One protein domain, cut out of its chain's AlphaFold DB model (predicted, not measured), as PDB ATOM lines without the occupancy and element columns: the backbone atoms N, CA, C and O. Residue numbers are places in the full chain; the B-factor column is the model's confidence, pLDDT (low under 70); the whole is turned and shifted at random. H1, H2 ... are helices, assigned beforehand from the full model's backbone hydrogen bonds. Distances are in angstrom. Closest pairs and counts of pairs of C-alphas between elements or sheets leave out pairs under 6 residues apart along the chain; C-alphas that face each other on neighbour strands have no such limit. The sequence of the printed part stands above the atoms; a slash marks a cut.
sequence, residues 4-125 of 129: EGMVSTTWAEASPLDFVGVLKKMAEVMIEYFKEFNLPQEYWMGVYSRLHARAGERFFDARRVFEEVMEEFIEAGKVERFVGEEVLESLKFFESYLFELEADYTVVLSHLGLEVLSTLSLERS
ATOM      1  N   GLU A   4     -26.148 -18.203  52.590       66.19
ATOM      2  CA  GLU A   4     -26.364 -16.960  53.335       66.19
ATOM      3  C   GLU A   4     -25.586 -15.766  52.760       66.19
ATOM      4  O   GLU A   4     -26.128 -14.666  52.636       66.19
ATOM      5  N   GLY A   5     -24.333 -15.977  52.346       72.25
ATOM      6  CA  GLY A   5     -23.514 -14.937  51.725       72.25
ATOM      7  C   GLY A   5     -24.035 -14.517  50.349       72.25
ATOM      8  O   GLY A   5     -24.051 -13.324  50.041       72.25
ATOM      9  N   MET A   6     -24.499 -15.479  49.542       71.38
ATOM     10  CA  MET A   6     -25.125 -15.206  48.243       71.38
ATOM     11  C   MET A   6     -26.402 -14.388  48.423       71.38
ATOM     12  O   MET A   6     -26.531 -13.317  47.841       71.38
ATOM     13  N   VAL A   7     -27.301 -14.840  49.294       66.12
ATOM     14  CA  VAL A   7     -28.587 -14.187  49.555       66.12
ATOM     15  C   VAL A   7     -28.421 -12.763  50.099       66.12
ATOM     16  O   VAL A   7     -29.053 -11.838  49.593       66.12
ATOM     17  N   SER A   8     -27.530 -12.558  51.074       67.75
ATOM     18  CA  SER A   8     -27.254 -11.231  51.648       67.75
ATOM     19  C   SER A   8     -26.704 -10.243  50.608       67.75
ATOM     20  O   SER A   8     -27.117  -9.082  50.551       67.75
ATOM     21  N   THR A   9     -25.816 -10.716  49.728       74.25
ATOM     22  CA  THR A   9     -25.253  -9.901  48.639       74.25
ATOM     23  C   THR A   9     -26.330  -9.539  47.617       74.25
ATOM     24  O   THR A   9     -26.505  -8.366  47.288       74.25
ATOM     25  N   THR A  10     -27.114 -10.526  47.182       68.75
ATOM     26  CA  THR A  10     -28.241 -10.343  46.262       68.75
ATOM     27  C   THR A  10     -29.251  -9.345  46.805       68.75
ATOM     28  O   THR A  10     -29.706  -8.479  46.062       68.75
ATOM     29  N   TRP A  11     -29.558  -9.410  48.101       66.69
ATOM     30  CA  TRP A  11     -30.448  -8.460  48.761       66.69
ATOM     31  C   TRP A  11     -29.908  -7.029  48.718       66.69
ATOM     32  O   TRP A  11     -30.619  -6.107  48.322       66.69
ATOM     33  N   ALA A  12     -28.639  -6.829  49.079       69.06
ATOM     34  CA  ALA A  12     -28.017  -5.509  49.041       69.06
ATOM     35  C   ALA A  12     -28.058  -4.905  47.625       69.06
ATOM     36  O   ALA A  12     -28.391  -3.728  47.458       69.06
ATOM     37  N   GLU A  13     -27.792  -5.723  46.606       70.62
ATOM     38  CA  GLU A  13     -27.827  -5.312  45.203       70.62
ATOM     39  C   GLU A  13     -29.243  -5.102  44.649       70.62
ATOM     40  O   GLU A  13     -29.432  -4.276  43.755       70.62
ATOM     41  N   ALA A  14     -30.226  -5.853  45.144       65.12
ATOM     42  CA  ALA A  14     -31.620  -5.783  44.717       65.12
ATOM     43  C   ALA A  14     -32.447  -4.767  45.518       65.12
ATOM     44  O   ALA A  14     -33.545  -4.430  45.094       65.12
ATOM     45  N   SER A  15     -31.925  -4.233  46.627       58.25
ATOM     46  CA  SER A  15     -32.597  -3.238  47.477       58.25
ATOM     47  C   SER A  15     -33.159  -1.992  46.763       58.25
ATOM     48  O   SER A  15     -34.137  -1.436  47.265       58.25
ATOM     49  N   PRO A  16     -32.628  -1.532  45.606       67.19
ATOM     50  CA  PRO A  16     -33.239  -0.441  44.842       67.19
ATOM     51  C   PRO A  16     -34.434  -0.870  43.973       67.19
ATOM     52  O   PRO A  16     -35.085  -0.007  43.382       67.19
ATOM     53  N   LEU A  17     -34.675  -2.174  43.812       64.31
ATOM     54  CA  LEU A  17     -35.726  -2.732  42.962       64.31
ATOM     55  C   LEU A  17     -37.068  -2.783  43.699       64.31
ATOM     56  O   LEU A  17     -37.136  -2.770  44.927       64.31
ATOM     57  N   ASP A  18     -38.153  -2.866  42.929       68.12
ATOM     58  CA  ASP A  18     -39.447  -3.248  43.483       68.12
ATOM     59  C   ASP A  18     -39.439  -4.727  43.912       68.12
ATOM     60  O   ASP A  18     -38.528  -5.496  43.595       68.12
ATOM     61  N   PHE A  19     -40.471  -5.136  44.648       66.25
ATOM     62  CA  PHE A  19     -40.606  -6.506  45.147       66.25
ATOM     63  C   PHE A  19     -40.447  -7.559  44.037       66.25
ATOM     64  O   PHE A  19     -39.771  -8.566  44.221       66.25
ATOM     65  N   VAL A  20     -40.996  -7.292  42.847       67.81
ATOM     66  CA  VAL A  20     -40.874  -8.184  41.685       67.81
ATOM     67  C   VAL A  20     -39.419  -8.304  41.226       67.81
ATOM     68  O   VAL A  20     -38.961  -9.407  40.932       67.81
ATOM     69  N   GLY A  21     -38.671  -7.200  41.173       69.56
ATOM     70  CA  GLY A  21     -37.252  -7.220  40.829       69.56
ATOM     71  C   GLY A  21     -36.392  -7.967  41.853       69.56
ATOM     72  O   GLY A  21     -35.478  -8.690  41.461       69.56
ATOM     73  N   VAL A  22     -36.720  -7.865  43.144       70.75
ATOM     74  CA  VAL A  22     -36.072  -8.654  44.205       70.75
ATOM     75  C   VAL A  22     -36.323 -10.151  44.015       70.75
ATOM     76  O   VAL A  22     -35.380 -10.938  44.084       70.75
ATOM     77  N   LEU A  23     -37.565 -10.547  43.722       69.56
ATOM     78  CA  LEU A  23     -37.907 -11.950  43.476       69.56
ATOM     79  C   LEU A  23     -37.156 -12.524  42.273       69.56
ATOM     80  O   LEU A  23     -36.572 -13.597  42.390       69.56
ATOM     81  N   LYS A  24     -37.090 -11.788  41.158       70.06
ATOM     82  CA  LYS A  24     -36.337 -12.212  39.965       70.06
ATOM     83  C   LYS A  24     -34.856 -12.410  40.251       70.06
ATOM     84  O   LYS A  24     -34.282 -13.434  39.900       70.06
ATOM     85  N   LYS A  25     -34.247 -11.449  40.947       75.31
ATOM     86  CA  LYS A  25     -32.833 -11.515  41.315       75.31
ATOM     87  C   LYS A  25     -32.553 -12.690  42.263       75.31
ATOM     88  O   LYS A  25     -31.515 -13.336  42.155       75.31
ATOM     89  N   MET A  26     -33.491 -13.024  43.152       73.44
ATOM     90  CA  MET A  26     -33.382 -14.235  43.968       73.44
ATOM     91  C   MET A  26     -33.558 -15.515  43.137       73.44
ATOM     92  O   MET A  26     -32.853 -16.491  43.383       73.44
ATOM     93  N   ALA A  27     -34.440 -15.504  42.133       72.69
ATOM     94  CA  ALA A  27     -34.639 -16.626  41.214       72.69
ATOM     95  C   ALA A  27     -33.335 -16.980  40.496       72.69
ATOM     96  O   ALA A  27     -32.925 -18.136  40.502       72.69
ATOM     97  N   GLU A  28     -32.659 -15.973  39.940       76.19
ATOM     98  CA  GLU A  28     -31.369 -16.113  39.254       76.19
ATOM     99  C   GLU A  28     -30.313 -16.754  40.165       76.19
ATOM    100  O   GLU A  28     -29.617 -17.688  39.774       76.19
ATOM    101  N   VAL A  29     -30.237 -16.306  41.417       78.56
ATOM    102  CA  VAL A  29     -29.284 -16.822  42.411       78.56
ATOM    103  C   VAL A  29     -29.589 -18.266  42.783       78.56
ATOM    104  O   VAL A  29     -28.672 -19.075  42.906       78.56
ATOM    105  N   MET A  30     -30.869 -18.601  42.945       75.94
ATOM    106  CA  MET A  30     -31.301 -19.973  43.196       75.94
ATOM    107  C   MET A  30     -31.006 -20.879  42.001       75.94
ATOM    108  O   MET A  30     -30.533 -21.993  42.205       75.94
ATOM    109  N   ILE A  31     -31.234 -20.414  40.768       75.50
ATOM    110  CA  ILE A  31     -30.901 -21.151  39.540       75.50
ATOM    111  C   ILE A  31     -29.407 -21.478  39.513       75.50
ATOM    112  O   ILE A  31     -29.047 -22.646  39.377       75.50
ATOM    113  N   GLU A  32     -28.546 -20.475  39.691       79.94
ATOM    114  CA  GLU A  32     -27.092 -20.671  39.685       79.94
ATOM    115  C   GLU A  32     -26.633 -21.611  40.800       79.94
ATOM    116  O   GLU A  32     -25.853 -22.528  40.557       79.94
ATOM    117  N   TYR A  33     -27.177 -21.450  42.006       80.62
ATOM    118  CA  TYR A  33     -26.872 -22.336  43.122       80.62
ATOM    119  C   TYR A  33     -27.299 -23.786  42.843       80.62
ATOM    120  O   TYR A  33     -26.538 -24.724  43.074       80.62
ATOM    121  N   PHE A  34     -28.500 -24.001  42.298       78.88
ATOM    122  CA  PHE A  34     -29.002 -25.351  42.041       78.88
ATOM    123  C   PHE A  34     -28.334 -26.056  40.854       78.88
ATOM    124  O   PHE A  34     -28.322 -27.291  40.820       78.88
ATOM    125  N   LYS A  35     -27.721 -25.316  39.918       78.75
ATOM    126  CA  LYS A  35     -26.872 -25.903  38.867       78.75
ATOM    127  C   LYS A  35     -25.707 -26.705  39.449       78.75
ATOM    128  O   LYS A  35     -25.341 -27.726  38.864       78.75
ATOM    129  N   GLU A  36     -25.166 -26.302  40.601       83.31
ATOM    130  CA  GLU A  36     -24.032 -26.978  41.246       83.31
ATOM    131  C   GLU A  36     -24.351 -28.431  41.645       83.31
ATOM    132  O   GLU A  36     -23.466 -29.284  41.627       83.31
ATOM    133  N   PHE A  37     -25.622 -28.749  41.916       83.12
ATOM    134  CA  PHE A  37     -26.062 -30.092  42.323       83.12
ATOM    135  C   PHE A  37     -26.268 -31.058  41.154       83.12
ATOM    136  O   PHE A  37     -26.529 -32.240  41.374       83.12
ATOM    137  N   ASN A  38     -26.168 -30.575  39.909       83.19
ATOM    138  CA  ASN A  38     -26.286 -31.376  38.689       83.19
ATOM    139  C   ASN A  38     -27.520 -32.306  38.663       83.19
ATOM    140  O   ASN A  38     -27.456 -33.437  38.173       83.19
ATOM    141  N   LEU A  39     -28.648 -31.834  39.203       84.88
ATOM    142  CA  LEU A  39     -29.878 -32.619  39.272       84.88
ATOM    143  C   LEU A  39     -30.403 -32.966  37.866       84.88
ATOM    144  O   LEU A  39     -30.295 -32.146  36.944       84.88
ATOM    145  N   PRO A  40     -30.996 -34.162  37.688       85.31
ATOM    146  CA  PRO A  40     -31.575 -34.569  36.414       85.31
ATOM    147  C   PRO A  40     -32.697 -33.615  35.991       85.31
ATOM    148  O   PRO A  40     -33.484 -33.153  36.817       85.31
ATOM    149  N   GLN A  41     -32.812 -33.334  34.691       80.69
ATOM    150  CA  GLN A  41     -33.837 -32.419  34.169       80.69
ATOM    151  C   GLN A  41     -35.255 -32.896  34.516       80.69
ATOM    152  O   GLN A  41     -36.152 -32.095  34.777       80.69
ATOM    153  N   GLU A  42     -35.453 -34.210  34.568       86.38
ATOM    154  CA  GLU A  42     -36.721 -34.841  34.906       86.38
ATOM    155  C   GLU A  42     -37.169 -34.524  36.334       86.38
ATOM    156  O   GLU A  42     -38.374 -34.508  36.585       86.38
ATOM    157  N   TYR A  43     -36.238 -34.253  37.258       87.12
ATOM    158  CA  TYR A  43     -36.585 -33.819  38.612       87.12
ATOM    159  C   TYR A  43     -37.300 -32.467  38.544       87.12
ATOM    160  O   TYR A  43     -38.435 -32.338  38.998       87.12
ATOM    161  N   TRP A  44     -36.692 -31.490  37.868       82.69
ATOM    162  CA  TRP A  44     -37.270 -30.159  37.693       82.69
ATOM    163  C   TRP A  44     -38.606 -30.216  36.943       82.69
ATOM    164  O   TRP A  44     -39.596 -29.626  37.375       82.69
ATOM    165  N   MET A  45     -38.700 -31.017  35.881       80.81
ATOM    166  CA  MET A  45     -39.969 -31.221  35.173       80.81
ATOM    167  C   MET A  45     -41.050 -31.862  36.058       80.81
ATOM    168  O   MET A  45     -42.223 -31.487  35.971       80.81
ATOM    169  N   GLY A  46     -40.671 -32.803  36.928       84.00
ATOM    170  CA  GLY A  46     -41.567 -33.438  37.893       84.00
ATOM    171  C   GLY A  46     -42.108 -32.448  38.923       84.00
ATOM    172  O   GLY A  46     -43.317 -32.422  39.174       84.00
ATOM    173  N   VAL A  47     -41.238 -31.592  39.465       82.19
ATOM    174  CA  VAL A  47     -41.633 -30.491  40.356       82.19
ATOM    175  C   VAL A  47     -42.581 -29.540  39.618       82.19
ATOM    176  O   VAL A  47     -43.675 -29.268  40.110       82.19
ATOM    177  N   TYR A  48     -42.216 -29.093  38.413       77.62
ATOM    178  CA  TYR A  48     -43.000 -28.134  37.626       77.62
ATOM    179  C   TYR A  48     -44.418 -28.634  37.371       77.62
ATOM    180  O   TYR A  48     -45.388 -27.933  37.647       77.62
ATOM    181  N   SER A  49     -44.541 -29.873  36.893       80.94
ATOM    182  CA  SER A  49     -45.832 -30.492  36.591       80.94
ATOM    183  C   SER A  49     -46.749 -30.521  37.818       80.94
ATOM    184  O   SER A  49     -47.927 -30.167  37.733       80.94
ATOM    185  N   ARG A  50     -46.199 -30.875  38.987       84.06
ATOM    186  CA  ARG A  50     -46.950 -30.964  40.247       84.06
ATOM    187  C   ARG A  50     -47.329 -29.597  40.810       84.06
ATOM    188  O   ARG A  50     -48.454 -29.447  41.278       84.06
ATOM    189  N   LEU A  51     -46.440 -28.605  40.728       76.88
ATOM    190  CA  LEU A  51     -46.756 -27.224  41.105       76.88
ATOM    191  C   LEU A  51     -47.842 -26.644  40.191       76.88
ATOM    192  O   LEU A  51     -48.835 -26.103  40.670       76.88
ATOM    193  N   HIS A  52     -47.696 -26.811  38.874       73.62
ATOM    194  CA  HIS A  52     -48.647 -26.305  37.888       73.62
ATOM    195  C   HIS A  52     -50.035 -26.943  38.046       73.62
ATOM    196  O   HIS A  52     -51.047 -26.246  37.999       73.62
ATOM    197  N   ALA A  53     -50.105 -28.255  38.300       80.38
ATOM    198  CA  ALA A  53     -51.368 -28.948  38.559       80.38
ATOM    199  C   ALA A  53     -52.124 -28.402  39.785       80.38
ATOM    200  O   ALA A  53     -53.347 -28.517  39.845       80.38
ATOM    201  N   ARG A  54     -51.409 -27.790  40.738       73.69
ATOM    202  CA  ARG A  54     -51.953 -27.249  41.991       73.69
ATOM    203  C   ARG A  54     -52.033 -25.715  42.007       73.69
ATOM    204  O   ARG A  54     -52.458 -25.137  43.000       73.69
ATOM    205  N   ALA A  55     -51.714 -25.038  40.898       65.12
ATOM    206  CA  ALA A  55     -51.663 -23.573  40.805       65.12
ATOM    207  C   ALA A  55     -53.014 -22.856  41.045       65.12
ATOM    208  O   ALA A  55     -53.049 -21.639  41.206       65.12
ATOM    209  N   GLY A  56     -54.131 -23.592  41.076       62.94
ATOM    210  CA  GLY A  56     -55.463 -23.075  41.412       62.94
ATOM    211  C   GLY A  56     -55.919 -23.352  42.850       62.94
ATOM    212  O   GLY A  56     -57.039 -22.991  43.214       62.94
ATOM    213  N   GLU A  57     -55.102 -24.023  43.662       70.81
ATOM    214  CA  GLU A  57     -55.454 -24.368  45.038       70.81
ATOM    215  C   GLU A  57     -55.312 -23.154  45.963       70.81
ATOM    216  O   GLU A  57     -54.319 -22.433  45.945       70.81
ATOM    217  N   ARG A  58     -56.325 -22.928  46.811       54.50
ATOM    218  CA  ARG A  58     -56.353 -21.784  47.740       54.50
ATOM    219  C   ARG A  58     -55.276 -21.870  48.826       54.50
ATOM    220  O   ARG A  58     -54.841 -20.843  49.332       54.50
ATOM    221  N   PHE A  59     -54.892 -23.086  49.196       59.94
ATOM    222  CA  PHE A  59     -53.830 -23.374  50.148       59.94
ATOM    223  C   PHE A  59     -53.061 -24.563  49.606       59.94
ATOM    224  O   PHE A  59     -53.637 -25.639  49.454       59.94
ATOM    225  N   PHE A  60     -51.788 -24.359  49.304       66.06
ATOM    226  CA  PHE A  60     -50.956 -25.393  48.726       66.06
ATOM    227  C   PHE A  60     -49.534 -25.282  49.270       66.06
ATOM    228  O   PHE A  60     -48.939 -24.209  49.287       66.06
ATOM    229  N   ASP A  61     -49.013 -26.410  49.737       72.81
ATOM    230  CA  ASP A  61     -47.662 -26.521  50.263       72.81
ATOM    231  C   ASP A  61     -46.689 -26.851  49.121       72.81
ATOM    232  O   ASP A  61     -46.521 -28.013  48.737       72.81
ATOM    233  N   ALA A  62     -46.084 -25.806  48.546       72.56
ATOM    234  CA  ALA A  62     -45.115 -25.933  47.461       72.56
ATOM    235  C   ALA A  62     -43.911 -26.784  47.870       72.56
ATOM    236  O   ALA A  62     -43.480 -27.636  47.093       72.56
ATOM    237  N   ARG A  63     -43.430 -26.617  49.105       77.75
ATOM    238  CA  ARG A  63     -42.291 -27.344  49.669       77.75
ATOM    239  C   ARG A  63     -42.499 -28.848  49.604       77.75
ATOM    240  O   ARG A  63     -41.629 -29.580  49.136       77.75
ATOM    241  N   ARG A  64     -43.687 -29.301  50.003       81.25
ATOM    242  CA  ARG A  64     -44.042 -30.718  49.985       81.25
ATOM    243  C   ARG A  64     -43.920 -31.333  48.589       81.25
ATOM    244  O   ARG A  64     -43.557 -32.496  48.477       81.25
ATOM    245  N   VAL A  65     -44.170 -30.570  47.522       83.12
ATOM    246  CA  VAL A  65     -43.955 -31.065  46.153       83.12
ATOM    247  C   VAL A  65     -42.475 -31.293  45.860       83.12
ATOM    248  O   VAL A  65     -42.150 -32.328  45.285       83.12
ATOM    249  N   PHE A  66     -41.581 -30.387  46.264       85.50
ATOM    250  CA  PHE A  66     -40.135 -30.597  46.105       85.50
ATOM    251  C   PHE A  66     -39.662 -31.831  46.882       85.50
ATOM    252  O   PHE A  66     -38.946 -32.658  46.323       85.50
ATOM    253  N   GLU A  67     -40.111 -31.993  48.130       88.19
ATOM    254  CA  GLU A  67     -39.782 -33.152  48.975       88.19
ATOM    255  C   GLU A  67     -40.288 -34.470  48.362       88.19
ATOM    256  O   GLU A  67     -39.521 -35.423  48.239       88.19
ATOM    257  N   GLU A  68     -41.546 -34.512  47.905       91.88
ATOM    258  CA  GLU A  68     -42.145 -35.688  47.254       91.88
ATOM    259  C   GLU A  68     -41.387 -36.075  45.972       91.88
ATOM    260  O   GLU A  68     -41.070 -37.246  45.771       91.88
ATOM    261  N   VAL A  69     -41.058 -35.105  45.105       91.44
ATOM    262  CA  VAL A  69     -40.310 -35.391  43.868       91.44
ATOM    263  C   VAL A  69     -38.880 -35.831  44.187       91.44
ATOM    264  O   VAL A  69     -38.363 -36.733  43.531       91.44
ATOM    265  N   MET A  70     -38.230 -35.215  45.177       93.00
ATOM    266  CA  MET A  70     -36.861 -35.570  45.547       93.00
ATOM    267  C   MET A  70     -36.787 -37.001  46.078       93.00
ATOM    268  O   MET A  70     -35.946 -37.769  45.615       93.00
ATOM    269  N   GLU A  71     -37.693 -37.394  46.980       96.12
ATOM    270  CA  GLU A  71     -37.705 -38.759  47.516       96.12
ATOM    271  C   GLU A  71     -37.961 -39.787  46.405       96.12
ATOM    272  O   GLU A  71     -37.241 -40.777  46.335       96.12
ATOM    273  N   GLU A  72     -38.869 -39.527  45.456       96.19
ATOM    274  CA  GLU A  72     -39.072 -40.406  44.289       96.19
ATOM    275  C   GLU A  72     -37.784 -40.609  43.472       96.19
ATOM    276  O   GLU A  72     -37.508 -41.705  42.977       96.19
ATOM    277  N   PHE A  73     -36.980 -39.555  43.308       95.56
ATOM    278  CA  PHE A  73     -35.719 -39.626  42.572       95.56
ATOM    279  C   PHE A  73     -34.610 -40.316  43.371       95.56
ATOM    280  O   PHE A  73     -33.805 -41.038  42.774       95.56
ATOM    281  N   ILE A  74     -34.590 -40.149  44.694       95.62
ATOM    282  CA  ILE A  74     -33.693 -40.877  45.598       95.62
ATOM    283  C   ILE A  74     -34.039 -42.371  45.595       95.62
ATOM    284  O   ILE A  74     -33.158 -43.207  45.391       95.62
ATOM    285  N   GLU A  75     -35.314 -42.724  45.765       96.75
ATOM    286  CA  GLU A  75     -35.803 -44.107  45.755       96.75
ATOM    287  C   GLU A  75     -35.546 -44.798  44.410       96.75
ATOM    288  O   GLU A  75     -35.196 -45.979  44.365       96.75
ATOM    289  N   ALA A  76     -35.650 -44.053  43.306       95.50
ATOM    290  CA  ALA A  76     -35.314 -44.538  41.970       95.50
ATOM    291  C   ALA A  76     -33.798 -44.620  41.693       95.50
ATOM    292  O   ALA A  76     -33.410 -45.031  40.597       95.50
ATOM    293  N   GLY A  77     -32.939 -44.212  42.635       94.44
ATOM    294  CA  GLY A  77     -31.483 -44.201  42.478       94.44
ATOM    295  C   GLY A  77     -30.966 -43.185  41.455       94.44
ATOM    296  O   GLY A  77     -29.865 -43.347  40.934       94.44
ATOM    297  N   LYS A  78     -31.764 -42.161  41.128       93.44
ATOM    298  CA  LYS A  78     -31.408 -41.098  40.171       93.44
ATOM    299  C   LYS A  78     -30.683 -39.925  40.825       93.44
ATOM    300  O   LYS A  78     -30.014 -39.169  40.127       93.44
ATOM    301  N   VAL A  79     -30.849 -39.761  42.134       93.12
ATOM    302  CA  VAL A  79     -30.191 -38.739  42.952       93.12
ATOM    303  C   VAL A  79     -29.660 -39.419  44.210       93.12
ATOM    304  O   VAL A  79     -30.345 -40.244  44.814       93.12
ATOM    305  N   GLU A  80     -28.430 -39.104  44.606       95.06
ATOM    306  CA  GLU A  80     -27.884 -39.596  45.870       95.06
ATOM    307  C   GLU A  80     -28.614 -38.942  47.048       95.06
ATOM    308  O   GLU A  80     -28.849 -37.736  47.042       95.06
ATOM    309  N   ARG A  81     -28.940 -39.719  48.091       94.88
ATOM    310  CA  ARG A  81     -29.701 -39.216  49.250       94.88
ATOM    311  C   ARG A  81     -29.064 -37.973  49.876       94.88
ATOM    312  O   ARG A  81     -29.773 -37.017  50.148       94.88
ATOM    313  N   PHE A  82     -27.739 -37.976  50.030       94.19
ATOM    314  CA  PHE A  82     -26.989 -36.835  50.559       94.19
ATOM    315  C   PHE A  82     -27.203 -35.558  49.726       94.19
ATOM    316  O   PHE A  82     -27.547 -34.519  50.274       94.19
ATOM    317  N   VAL A  83     -27.093 -35.660  48.398       90.69
ATOM    318  CA  VAL A  83     -27.330 -34.541  47.468       90.69
ATOM    319  C   VAL A  83     -28.773 -34.043  47.567       90.69
ATOM    320  O   VAL A  83     -29.020 -32.840  47.594       90.69
ATOM    321  N   GLY A  84     -29.738 -34.962  47.640       90.69
ATOM    322  CA  GLY A  84     -31.144 -34.598  47.782       90.69
ATOM    323  C   GLY A  84     -31.447 -33.878  49.098       90.69
ATOM    324  O   GLY A  84     -32.167 -32.882  49.095       90.69
ATOM    325  N   GLU A  85     -30.860 -34.334  50.205       92.12
ATOM    326  CA  GLU A  85     -30.977 -33.688  51.517       92.12
ATOM    327  C   GLU A  85     -30.383 -32.270  51.510       92.12
ATOM    328  O   GLU A  85     -31.054 -31.342  51.965       92.12
ATOM    329  N   GLU A  86     -29.195 -32.070  50.921       89.94
ATOM    330  CA  GLU A  86     -28.584 -30.737  50.789       89.94
ATOM    331  C   GLU A  86     -29.463 -29.772  49.977       89.94
ATOM    332  O   GLU A  86     -29.666 -28.622  50.365       89.94
ATOM    333  N   VAL A  87     -30.051 -30.237  48.870       85.81
ATOM    334  CA  VAL A  87     -30.948 -29.419  48.037       85.81
ATOM    335  C   VAL A  87     -32.195 -28.989  48.816       85.81
ATOM    336  O   VAL A  87     -32.593 -27.822  48.749       85.81
ATOM    337  N   LEU A  88     -32.814 -29.908  49.562       86.06
ATOM    338  CA  LEU A  88     -34.014 -29.624  50.359       86.06
ATOM    339  C   LEU A  88     -33.720 -28.690  51.543       86.06
ATOM    340  O   LEU A  88     -34.550 -27.839  51.884       86.06
ATOM    341  N   GLU A  89     -32.544 -28.810  52.159       85.25
ATOM    342  CA  GLU A  89     -32.090 -27.885  53.200       85.25
ATOM    343  C   GLU A  89     -31.876 -26.475  52.636       85.25
ATOM    344  O   GLU A  89     -32.353 -25.494  53.215       85.25
ATOM    345  N   SER A  90     -31.266 -26.363  51.457       80.75
ATOM    346  CA  SER A  90     -31.083 -25.077  50.787       80.75
ATOM    347  C   SER A  90     -32.403 -24.435  50.370       80.75
ATOM    348  O   SER A  90     -32.587 -23.239  50.586       80.75
ATOM    349  N   LEU A  91     -33.370 -25.210  49.864       78.12
ATOM    350  CA  LEU A  91     -34.727 -24.708  49.607       78.12
ATOM    351  C   LEU A  91     -35.359 -24.130  50.877       78.12
ATOM    352  O   LEU A  91     -35.862 -23.011  50.847       78.12
ATOM    353  N   LYS A  92     -35.260 -24.832  52.014       76.12
ATOM    354  CA  LYS A  92     -35.759 -24.336  53.307       76.12
ATOM    355  C   LYS A  92     -35.103 -23.018  53.721       76.12
ATOM    356  O   LYS A  92     -35.772 -22.167  54.310       76.12
ATOM    357  N   PHE A  93     -33.809 -22.859  53.457       70.00
ATOM    358  CA  PHE A  93     -33.095 -21.619  53.743       70.00
ATOM    359  C   PHE A  93     -33.643 -20.455  52.907       70.00
ATOM    360  O   PHE A  93     -33.998 -19.418  53.469       70.00
ATOM    361  N   PHE A  94     -33.788 -20.644  51.591       68.88
ATOM    362  CA  PHE A  94     -34.372 -19.632  50.706       68.88
ATOM    363  C   PHE A  94     -35.817 -19.303  51.088       68.88
ATOM    364  O   PHE A  94     -36.165 -18.128  51.151       68.88
ATOM    365  N   GLU A  95     -36.632 -20.313  51.409       69.94
ATOM    366  CA  GLU A  95     -37.984 -20.123  51.942       69.94
ATOM    367  C   GLU A  95     -37.954 -19.234  53.186       69.94
ATOM    368  O   GLU A  95     -38.598 -18.194  53.207       69.94
ATOM    369  N   SER A  96     -37.180 -19.607  54.206       64.94
ATOM    370  CA  SER A  96     -37.147 -18.893  55.490       64.94
ATOM    371  C   SER A  96     -36.715 -17.433  55.322       64.94
ATOM    372  O   SER A  96     -37.314 -16.544  55.919       64.94
ATOM    373  N   TYR A  97     -35.727 -17.176  54.463       60.53
ATOM    374  CA  TYR A  97     -35.227 -15.827  54.208       60.53
ATOM    375  C   TYR A  97     -36.203 -14.976  53.380       60.53
ATOM    376  O   TYR A  97     -36.375 -13.791  53.645       60.53
ATOM    377  N   LEU A  98     -36.879 -15.575  52.395       56.94
ATOM    378  CA  LEU A  98     -37.912 -14.899  51.603       56.94
ATOM    379  C   LEU A  98     -39.209 -14.680  52.400       56.94
ATOM    380  O   LEU A  98     -39.892 -13.683  52.182       56.94
ATOM    381  N   PHE A  99     -39.537 -15.572  53.340       53.31
ATOM    382  CA  PHE A  99     -40.708 -15.463  54.220       53.31
ATOM    383  C   PHE A  99     -40.527 -14.468  55.366       53.31
ATOM    384  O   PHE A  99     -41.511 -13.861  55.783       53.31
ATOM    385  N   GLU A 100     -39.304 -14.248  55.863       47.84
ATOM    386  CA  GLU A 100     -39.045 -13.173  56.835       47.84
ATOM    387  C   GLU A 100     -39.356 -11.776  56.267       47.84
ATOM    388  O   GLU A 100     -39.530 -10.825  57.030       47.84
ATOM    389  N   LEU A 101     -39.491 -11.654  54.942       46.62
ATOM    390  CA  LEU A 101     -39.746 -10.389  54.265       46.62
ATOM    391  C   LEU A 101     -41.228 -10.044  54.058       46.62
ATOM    392  O   LEU A 101     -41.515  -8.854  54.000       46.62
ATOM    393  N   GLU A 102     -42.178 -10.993  54.042       44.22
ATOM    394  CA  GLU A 102     -43.623 -10.679  54.073       44.22
ATOM    395  C   GLU A 102     -44.494 -11.829  54.621       44.22
ATOM    396  O   GLU A 102     -44.436 -12.971  54.171       44.22
ATOM    397  N   ALA A 103     -45.394 -11.493  55.551       40.91
ATOM    398  CA  ALA A 103     -46.220 -12.423  56.327       40.91
ATOM    399  C   ALA A 103     -47.386 -13.116  55.573       40.91
ATOM    400  O   ALA A 103     -48.178 -13.791  56.227       40.91
ATOM    401  N   ASP A 104     -47.524 -12.973  54.246       43.91
ATOM    402  CA  ASP A 104     -48.783 -13.305  53.536       43.91
ATOM    403  C   ASP A 104     -48.670 -14.217  52.288       43.91
ATOM    404  O   ASP A 104     -49.671 -14.456  51.611       43.91
ATOM    405  N   TYR A 105     -47.500 -14.777  51.944       50.06
ATOM    406  CA  TYR A 105     -47.293 -15.288  50.574       50.06
ATOM    407  C   TYR A 105     -46.856 -16.749  50.426       50.06
ATOM    408  O   TYR A 105     -45.760 -17.062  49.969       50.06
ATOM    409  N   THR A 106     -47.808 -17.664  50.601       48.19
ATOM    410  CA  THR A 106     -47.734 -19.029  50.034       48.19
ATOM    411  C   THR A 106     -47.657 -19.025  48.485       48.19
ATOM    412  O   THR A 106     -47.229 -19.998  47.871       48.19
ATOM    413  N   VAL A 107     -48.028 -17.909  47.837       46.00
ATOM    414  CA  VAL A 107     -48.109 -17.726  46.369       46.00
ATOM    415  C   VAL A 107     -46.768 -17.336  45.712       46.00
ATOM    416  O   VAL A 107     -46.574 -17.529  44.508       46.00
ATOM    417  N   VAL A 108     -45.822 -16.786  46.480       50.56
ATOM    418  CA  VAL A 108     -44.539 -16.279  45.948       50.56
ATOM    419  C   VAL A 108     -43.569 -17.419  45.634       50.56
ATOM    420  O   VAL A 108     -42.929 -17.400  44.585       50.56
ATOM    421  N   LEU A 109     -43.542 -18.471  46.458       52.78
ATOM    422  CA  LEU A 109     -42.747 -19.674  46.179       52.78
ATOM    423  C   LEU A 109     -43.209 -20.427  44.936       52.78
ATOM    424  O   LEU A 109     -42.398 -21.052  44.261       52.78
ATOM    425  N   SER A 110     -44.501 -20.367  44.611       53.78
ATOM    426  CA  SER A 110     -45.024 -20.992  43.397       53.78
ATOM    427  C   SER A 110     -44.500 -20.267  42.159       53.78
ATOM    428  O   SER A 110     -44.051 -20.924  41.231       53.78
ATOM    429  N   HIS A 111     -44.480 -18.932  42.154       56.12
ATOM    430  CA  HIS A 111     -43.933 -18.162  41.030       56.12
ATOM    431  C   HIS A 111     -42.417 -18.309  40.906       56.12
ATOM    432  O   HIS A 111     -41.931 -18.570  39.811       56.12
ATOM    433  N   LEU A 112     -41.688 -18.217  42.021       62.22
ATOM    434  CA  LEU A 112     -40.236 -18.379  42.034       62.22
ATOM    435  C   LEU A 112     -39.824 -19.799  41.639       62.22
ATOM    436  O   LEU A 112     -38.931 -19.984  40.820       62.22
ATOM    437  N   GLY A 113     -40.528 -20.806  42.163       61.88
ATOM    438  CA  GLY A 113     -40.366 -22.197  41.763       61.88
ATOM    439  C   GLY A 113     -40.629 -22.376  40.271       61.88
ATOM    440  O   GLY A 113     -39.795 -22.937  39.579       61.88
ATOM    441  N   LEU A 114     -41.731 -21.846  39.735       63.50
ATOM    442  CA  LEU A 114     -42.019 -21.915  38.296       63.50
ATOM    443  C   LEU A 114     -40.955 -21.202  37.442       63.50
ATOM    444  O   LEU A 114     -40.619 -21.708  36.374       63.50
ATOM    445  N   GLU A 115     -40.407 -20.075  37.900       65.06
ATOM    446  CA  GLU A 115     -39.364 -19.317  37.196       65.06
ATOM    447  C   GLU A 115     -38.020 -20.063  37.199       65.06
ATOM    448  O   GLU A 115     -37.430 -20.267  36.138       65.06
ATOM    449  N   VAL A 116     -37.595 -20.583  38.356       66.44
ATOM    450  CA  VAL A 116     -36.402 -21.438  38.492       66.44
ATOM    451  C   VAL A 116     -36.519 -22.670  37.592       66.44
ATOM    452  O   VAL A 116     -35.594 -23.002  36.851       66.44
ATOM    453  N   LEU A 117     -37.680 -23.324  37.601       64.75
ATOM    454  CA  LEU A 117     -37.940 -24.528  36.814       64.75
ATOM    455  C   LEU A 117     -37.988 -24.252  35.313       64.75
ATOM    456  O   LEU A 117     -37.420 -25.021  34.539       64.75
ATOM    457  N   SER A 118     -38.630 -23.154  34.900       64.44
ATOM    458  CA  SER A 118     -38.663 -22.732  33.501       64.44
ATOM    459  C   SER A 118     -37.244 -22.514  32.986       64.44
ATOM    460  O   SER A 118     -36.886 -23.066  31.949       64.44
ATOM    461  N   THR A 119     -36.407 -21.793  33.731       67.75
ATOM    462  CA  THR A 119     -35.030 -21.502  33.312       67.75
ATOM    463  C   THR A 119     -34.164 -22.759  33.264       67.75
ATOM    464  O   THR A 119     -33.542 -23.023  32.237       67.75
ATOM    465  N   LEU A 120     -34.201 -23.605  34.301       66.38
ATOM    466  CA  LEU A 120     -33.442 -24.864  34.316       66.38
ATOM    467  C   LEU A 120     -33.883 -25.835  33.210       66.38
ATOM    468  O   LEU A 120     -33.063 -26.586  32.677       66.38
ATOM    469  N   SER A 121     -35.167 -25.822  32.837       61.06
ATOM    470  CA  SER A 121     -35.676 -26.638  31.730       61.06
ATOM    471  C   SER A 121     -35.213 -26.135  30.356       61.06
ATOM    472  O   SER A 121     -34.932 -26.953  29.480       61.06
ATOM    473  N   LEU A 122     -35.090 -24.812  30.185       64.62
ATOM    474  CA  LEU A 122     -34.663 -24.168  28.941       64.62
ATOM    475  C   LEU A 122     -33.154 -24.313  28.712       64.62
ATOM    476  O   LEU A 122     -32.751 -24.783  27.649       64.62
ATOM    477  N   GLU A 123     -32.325 -24.015  29.715       63.88
ATOM    478  CA  GLU A 123     -30.858 -24.045  29.582       63.88
ATOM    479  C   GLU A 123     -30.304 -25.451  29.293       63.88
ATOM    480  O   GLU A 123     -29.264 -25.599  28.653       63.88
ATOM    481  N   ARG A 124     -30.987 -26.520  29.723       54.94
ATOM    482  CA  ARG A 124     -30.612 -27.902  29.367       54.94
ATOM    483  C   ARG A 124     -31.043 -28.299  27.957       54.94
ATOM    484  O   ARG A 124     -30.373 -29.136  27.356       54.94
ATOM    485  N   SER A 125     -32.105 -27.696  27.419       53.00
ATOM    486  CA  SER A 125     -32.493 -27.903  26.018       53.00
ATOM    487  C   SER A 125     -31.466 -27.304  25.052       53.00
ATOM    488  O   SER A 125     -31.186 -27.905  24.024       53.00
TER     489      SER A 125
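Overview. This is residues 4 to 125 of the 129 residues of an uncharacterized protein of Thermococcus peptonophilus (UniProt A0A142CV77). H6 runs between H2 and H3 and packs on both, while the helical hairpin of H4 and H5 makes a second layer over one side of this group. H1 folds back along H2 at one end of the domain, and H6 ends pointing away from the H4-H5 hairpin. The printed part has 122 residues with six named helices, H1 to H6 in chain order, and no named strand; the class is all helix. It is compact, with a radius of gyration of the C-alphas of 14.2 A, and spans 44 by 33 by 27 A.

Arrangement. H1, residues 4 to 14, and H2, residues 19 to 35, form a hairpin and touch at Ala 14 and Val 22, their closest C-alphas, 5.3 A apart; the tilt of 36 degrees is only just steep. H6, residues 108 to 125, touches H2 with residues 112 to 120 alone, at a steep tilt of 46 degrees; the closest C-alphas, of Ile 31 and Val 116, are 5.6 A apart. H3, residues 41 to 53, touches H6, opposite ways, with the C-alphas of Trp 44 and Leu 117 closest at 5.7 A. H4, residues 62 to 75, forms a hairpin with H3, the C-alphas of Val 47 and Phe 66 closest at 5.9 A. H5, residues 81 to 99, forms a hairpin with H4 at a shallow tilt of 6 degrees, touching it with residues 81 to 88 alone; the closest C-alphas, of Ile 74 and Arg 81, are 5.7 A apart. H2 and H3 are apart. Every O i to N i+4 pair is within hydrogen-bond range in H1 to H5, and 12 of 14 in H6.

Along the chain. H1 begins at C-alpha 4, (-26.364, -16.960, 53.335). H2 measures 24.6 A, H5 26.6 A and H6 26.0 A from first to last C-alpha; H6 ends at C-alpha 125, (-32.493, -27.903, 26.018).

Size, cuts and confidence. The farthest C-alphas, of Pro 16 and Ala 76, are 44.2 A apart. The printed part has no cut and no long link. Residues 94 to 125 are among those with pLDDT under 70.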